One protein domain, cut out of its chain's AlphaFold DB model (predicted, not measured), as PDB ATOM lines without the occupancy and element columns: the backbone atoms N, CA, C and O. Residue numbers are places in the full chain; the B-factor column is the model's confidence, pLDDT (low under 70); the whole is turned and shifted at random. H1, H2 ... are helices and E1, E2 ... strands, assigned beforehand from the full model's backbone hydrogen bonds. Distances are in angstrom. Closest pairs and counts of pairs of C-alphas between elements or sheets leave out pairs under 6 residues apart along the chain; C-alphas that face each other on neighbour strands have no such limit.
ATOM      1  N   LYS A  10     -17.251  11.958 -40.700       88.25
ATOM      2  CA  LYS A  10     -17.619  10.943 -39.706       88.25
ATOM      3  C   LYS A  10     -16.771  11.014 -38.439       88.25
ATOM      4  O   LYS A  10     -17.317  10.845 -37.345       88.25
ATOM      5  N   ALA A  11     -15.467  11.258 -38.562       90.44
ATOM      6  CA  ALA A  11     -14.560  11.407 -37.427       90.44
ATOM      7  C   ALA A  11     -14.896  12.678 -36.631       90.44
ATOM      8  O   ALA A  11     -15.031  12.615 -35.408       90.44
ATOM      9  N   LEU A  12     -15.139  13.799 -37.320       92.00
ATOM     10  CA  LEU A  12     -15.590  15.047 -36.690       92.00
ATOM     11  C   LEU A  12     -16.899  14.861 -35.925       92.00
ATOM     12  O   LEU A  12     -16.961  15.166 -34.733       92.00
ATOM     13  N   ALA A  13     -17.918  14.294 -36.574       90.75
ATOM     14  CA  ALA A  13     -19.218  14.062 -35.954       90.75
ATOM     15  C   ALA A  13     -19.121  13.114 -34.746       90.75
ATOM     16  O   ALA A  13     -19.765  13.322 -33.717       90.75
ATOM     17  N   TYR A  14     -18.294  12.070 -34.839       91.94
ATOM     18  CA  TYR A  14     -18.042  11.162 -33.720       91.94
ATOM     19  C   TYR A  14     -17.378  11.876 -32.540       91.94
ATOM     20  O   TYR A  14     -17.780  11.658 -31.396       91.94
ATOM     21  N   ALA A  15     -16.434  12.778 -32.812       93.44
ATOM     22  CA  ALA A  15     -15.792  13.562 -31.771       93.44
ATOM     23  C   ALA A  15     -16.733  14.538 -31.075       93.44
ATOM     24  O   ALA A  15     -16.797  14.564 -29.844       93.44
ATOM     25  N   GLN A  16     -17.515  15.274 -31.858       91.31
ATOM     26  CA  GLN A  16     -18.506  16.217 -31.349       91.31
ATOM     27  C   GLN A  16     -19.557  15.510 -30.488       91.31
ATOM     28  O   GLN A  16     -19.863  15.959 -29.382       91.31
ATOM     29  N   ARG A  17     -20.035  14.333 -30.922       89.94
ATOM     30  CA  ARG A  17     -20.937  13.496 -30.116       89.94
ATOM     31  C   ARG A  17     -20.326  13.062 -28.790       89.94
ATOM     32  O   ARG A  17     -21.071  12.727 -27.887       89.94
ATOM     33  N   ARG A  18     -19.013  13.096 -28.607       91.50
ATOM     34  CA  ARG A  18     -18.360  12.703 -27.349       91.50
ATOM     35  C   ARG A  18     -17.738  13.892 -26.622       91.50
ATOM     36  O   ARG A  18     -16.791  13.730 -25.849       91.50
ATOM     37  N   GLU A  19     -18.278  15.086 -26.893       91.38
ATOM     38  CA  GLU A  19     -17.852  16.367 -26.320       91.38
ATOM     39  C   GLU A  19     -16.344  16.612 -26.484       91.38
ATOM     40  O   GLU A  19     -15.683  17.197 -25.627       91.38
ATOM     41  N   GLY A  20     -15.773  16.104 -27.572       94.19
ATOM     42  CA  GLY A  20     -14.375  16.295 -27.905       94.19
ATOM     43  C   GLY A  20     -14.195  16.758 -29.341       94.19
ATOM     44  O   GLY A  20     -15.126  17.218 -30.001       94.19
ATOM     45  N   ARG A  21     -12.953  16.686 -29.806       95.69
ATOM     46  CA  ARG A  21     -12.504  17.248 -31.077       95.69
ATOM     47  C   ARG A  21     -11.667  16.225 -31.834       95.69
ATOM     48  O   ARG A  21     -10.889  15.492 -31.230       95.69
ATOM     49  N   CYS A  22     -11.830  16.187 -33.150       95.06
ATOM     50  CA  CYS A  22     -10.841  15.616 -34.054       95.06
ATOM     51  C   CYS A  22      -9.923  16.773 -34.455       95.06
ATOM     52  O   CYS A  22     -10.394  17.738 -35.050       95.06
ATOM     53  N   LEU A  23      -8.657  16.722 -34.046       94.50
ATOM     54  CA  LEU A  23      -7.679  17.791 -34.263       94.50
ATOM     55  C   LEU A  23      -7.046  17.725 -35.655       94.50
ATOM     56  O   LEU A  23      -6.578  18.738 -36.158       94.50
ATOM     57  N   GLY A  24      -7.040  16.546 -36.273       92.94
ATOM     58  CA  GLY A  24      -6.513  16.359 -37.617       92.94
ATOM     59  C   GLY A  24      -6.357  14.889 -37.973       92.94
ATOM     60  O   GLY A  24      -6.485  14.002 -37.124       92.94
ATOM     61  N   LYS A  25      -6.085  14.633 -39.248       92.56
ATOM     62  CA  LYS A  25      -5.755  13.309 -39.768       92.56
ATOM     63  C   LYS A  25      -4.234  13.145 -39.757       92.56
ATOM     64  O   LYS A  25      -3.534  13.973 -40.323       92.56
ATOM     65  N   VAL A  26      -3.737  12.105 -39.089       93.69
ATOM     66  CA  VAL A  26      -2.289  11.815 -38.959       93.69
ATOM     67  C   VAL A  26      -1.830  10.728 -39.931       93.69
ATOM     68  O   VAL A  26      -0.660  10.671 -40.291       93.69
ATOM     69  N   SER A  27      -2.742   9.863 -40.382       91.81
ATOM     70  CA  SER A  27      -2.482   8.855 -41.416       91.81
ATOM     71  C   SER A  27      -3.782   8.505 -42.159       91.81
ATOM     72  O   SER A  27      -4.851   8.961 -41.742       91.81
ATOM     73  N   PRO A  28      -3.766   7.668 -43.221       89.00
ATOM     74  CA  PRO A  28      -4.969   7.333 -43.991       89.00
ATOM     75  C   PRO A  28      -6.179   6.894 -43.155       89.00
ATOM     76  O   PRO A  28      -7.310   7.213 -43.521       89.00
ATOM     77  N   ASN A  29      -5.946   6.225 -42.021       88.31
ATOM     78  CA  ASN A  29      -7.001   5.721 -41.138       88.31
ATOM     79  C   ASN A  29      -6.930   6.258 -39.702       88.31
ATOM     80  O   ASN A  29      -7.859   6.002 -38.933       88.31
ATOM     81  N   THR A  30      -5.862   6.968 -39.327       93.31
ATOM     82  CA  THR A  30      -5.613   7.433 -37.955       93.31
ATOM     83  C   THR A  30      -5.860   8.929 -37.837       93.31
ATOM     84  O   THR A  30      -5.440   9.721 -38.681       93.31
ATOM     85  N   TYR A  31      -6.503   9.310 -36.737       94.69
ATOM     86  CA  TYR A  31      -6.816  10.693 -36.407       94.69
ATOM     87  C   TYR A  31      -6.224  11.054 -35.050       94.69
ATOM     88  O   TYR A  31      -6.113  10.194 -34.169       94.69
ATOM     89  N   LEU A  32      -5.879  12.329 -34.894       96.06
ATOM     90  CA  LEU A  32      -5.512  12.928 -33.622       96.06
ATOM     91  C   LEU A  32      -6.791  13.413 -32.938       96.06
ATOM     92  O   LEU A  32      -7.492  14.291 -33.443       96.06
ATOM     93  N   TRP A  33      -7.110  12.833 -31.790       96.25
ATOM     94  CA  TRP A  33      -8.321  13.121 -31.026       96.25
ATOM     95  C   TRP A  33      -8.008  13.988 -29.812       96.25
ATOM     96  O   TRP A  33      -6.898  13.960 -29.289       96.25
ATOM     97  N   SER A  34      -9.009  14.710 -29.313       96.69
ATOM     98  CA  SER A  34      -8.955  15.409 -28.031       96.69
ATOM     99  C   SER A  34     -10.280  15.270 -27.290       96.69
ATOM    100  O   SER A  34     -11.342  15.514 -27.860       96.69
ATOM    101  N   CYS A  35     -10.253  14.877 -26.017       95.81
ATOM    102  CA  CYS A  35     -11.470  14.825 -25.200       95.81
ATOM    103  C   CYS A  35     -11.753  16.169 -24.519       95.81
ATOM    104  O   CYS A  35     -10.911  17.065 -24.502       95.81
ATOM    105  N   LYS A  36     -12.916  16.285 -23.866       93.25
ATOM    106  CA  LYS A  36     -13.309  17.478 -23.096       93.25
ATOM    107  C   LYS A  36     -12.274  17.934 -22.057       93.25
ATOM    108  O   LYS A  36     -12.174  19.122 -21.785       93.25
ATOM    109  N   LYS A  37     -11.499  17.002 -21.483       94.69
ATOM    110  CA  LYS A  37     -10.437  17.292 -20.499       94.69
ATOM    111  C   LYS A  37      -9.104  17.721 -21.131       94.69
ATOM    112  O   LYS A  37      -8.145  17.946 -20.408       94.69
ATOM    113  N   GLY A  38      -9.014  17.786 -22.459       95.56
ATOM    114  CA  GLY A  38      -7.799  18.183 -23.172       95.56
ATOM    115  C   GLY A  38      -6.800  17.054 -23.435       95.56
ATOM    116  O   GLY A  38      -5.849  17.278 -24.175       95.56
ATOM    117  N   HIS A  39      -7.022  15.839 -22.920       96.50
ATOM    118  CA  HIS A  39      -6.199  14.679 -23.273       96.50
ATOM    119  C   HIS A  39      -6.234  14.432 -24.779       96.50
ATOM    120  O   HIS A  39      -7.321  14.450 -25.365       96.50
ATOM    121  N   GLN A  40      -5.074  14.154 -25.371       97.12
ATOM    122  CA  GLN A  40      -4.930  13.868 -26.793       97.12
ATOM    123  C   GLN A  40      -4.375  12.467 -27.010       97.12
ATOM    124  O   GLN A  40      -3.590  11.974 -26.202       97.12
ATOM    125  N   TRP A  41      -4.815  11.814 -28.080       96.56
ATOM    126  CA  TRP A  41      -4.320  10.498 -28.470       96.56
ATOM    127  C   TRP A  41      -4.554  10.264 -29.959       96.56
ATOM    128  O   TRP A  41      -5.472  10.832 -30.554       96.56
ATOM    129  N   GLU A  42      -3.754   9.385 -30.549       96.00
ATOM    130  CA  GLU A  42      -3.930   8.934 -31.925       96.00
ATOM    131  C   GLU A  42      -4.664   7.594 -31.949       96.00
ATOM    132  O   GLU A  42      -4.320   6.666 -31.215       96.00
ATOM    133  N   ALA A  43      -5.704   7.482 -32.773       95.25
ATOM    134  CA  ALA A  43      -6.410   6.215 -32.960       95.25
ATOM    135  C   ALA A  43      -7.179   6.163 -34.289       95.25
ATOM    136  O   ALA A  43      -7.627   7.205 -34.781       95.25
ATOM    137  N   PRO A  44      -7.416   4.964 -34.852       93.75
ATOM    138  CA  PRO A  44      -8.282   4.827 -36.013       93.75
ATOM    139  C   PRO A  44      -9.759   5.055 -35.685       93.75
ATOM    140  O   PRO A  44     -10.274   4.464 -34.735       93.75
ATOM    141  N   TYR A  45     -10.478   5.823 -36.514       91.56
ATOM    142  CA  TYR A  45     -11.918   6.084 -36.329       91.56
ATOM    143  C   TYR A  45     -12.739   4.792 -36.187       91.56
ATOM    144  O   TYR A  45     -13.571   4.669 -35.286       91.56
ATOM    145  N   LYS A  46     -12.459   3.796 -37.039       91.38
ATOM    146  CA  LYS A  46     -13.145   2.498 -37.023       91.38
ATOM    147  C   LYS A  46     -13.024   1.803 -35.662       91.38
ATOM    148  O   LYS A  46     -14.036   1.380 -35.110       91.38
ATOM    149  N   ASN A  47     -11.819   1.764 -35.092       90.69
ATOM    150  CA  ASN A  47     -11.563   1.129 -33.796       90.69
ATOM    151  C   ASN A  47     -12.265   1.869 -32.657       90.69
ATOM    152  O   ASN A  47     -12.763   1.234 -31.727       90.69
ATOM    153  N   MET A  48     -12.310   3.201 -32.734       90.62
ATOM    154  CA  MET A  48     -13.018   4.026 -31.762       90.62
ATOM    155  C   MET A  48     -14.512   3.705 -31.758       90.62
ATOM    156  O   MET A  48     -15.066   3.406 -30.702       90.62
ATOM    157  N   LYS A  49     -15.131   3.709 -32.944       89.31
ATOM    158  CA  LYS A  49     -16.561   3.451 -33.124       89.31
ATOM    159  C   LYS A  49     -16.954   2.033 -32.704       89.31
ATOM    160  O   LYS A  49     -17.878   1.884 -31.922       89.31
ATOM    161  N   GLN A  50     -16.254   1.012 -33.204       88.12
ATOM    162  CA  GLN A  50     -16.622  -0.395 -32.990       88.12
ATOM    163  C   GLN A  50     -16.570  -0.827 -31.522       88.12
ATOM    164  O   GLN A  50     -17.292  -1.731 -31.130       88.12
ATOM    165  N   ASN A  51     -15.718  -0.190 -30.719       85.25
ATOM    166  CA  ASN A  51     -15.496  -0.579 -29.327       85.25
ATOM    167  C   ASN A  51     -16.063   0.443 -28.327       85.25
ATOM    168  O   ASN A  51     -15.677   0.421 -27.160       85.25
ATOM    169  N   TYR A  52     -16.874   1.406 -28.787       87.38
ATOM    170  CA  TYR A  52     -17.358   2.543 -27.987       87.38
ATOM    171  C   TYR A  52     -16.249   3.269 -27.206       87.38
ATOM    172  O   TYR A  52     -16.464   3.835 -26.132       87.38
TER     173      TYR A  52
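What this domain is: This is residues 10 to 52 of the 173 residues of an uncharacterized protein of Rhizophagus sp. MUCL 43196 (UniProt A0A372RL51). A small three-stranded antiparallel sheet, a meander in which each strand is the antiparallel neighbour of the one before, has helix H1 over one face, along the strands. Short H2 follows the last strand and only grazes the sheet. The 43 printed residues run H1, E1, E2, E3, H2, with sheet order E1 - E2 - E3, class mixed. The whole is compact, radius of gyration of the C-alphas 9.2 A, spanning 25 by 19 by 15 A.

Where its parts are: E1 is residues 21 to 25, 11.7 A; E2 30 to 34, 13.2 A; E3 40 to 44, 13.3 A. H1, residues 10 to 17, 10.5 A, begins at C-alpha (-17.619, 10.943, -39.706); H2, 45 to 50, 8.7 A, ends at (-16.622, -0.395, -32.990).

How they stand to each other: Hairpin E1 and E2 has N 23 and O 32 at 2.8 A; hairpin E2 and E3 has N 33 and O 41 at 2.9 A. H1 lies over E2, height over the sheet 8.8 A. H1 and H2 are close but not clearly touching, C-alphas 11 and 45 closest at 6.0 A. In both helices every O i to N i+4 pair is within hydrogen-bond range.

The domain as a whole: The printed part has no cut, its links are tight, and no printed residue is under 70 in pLDDT.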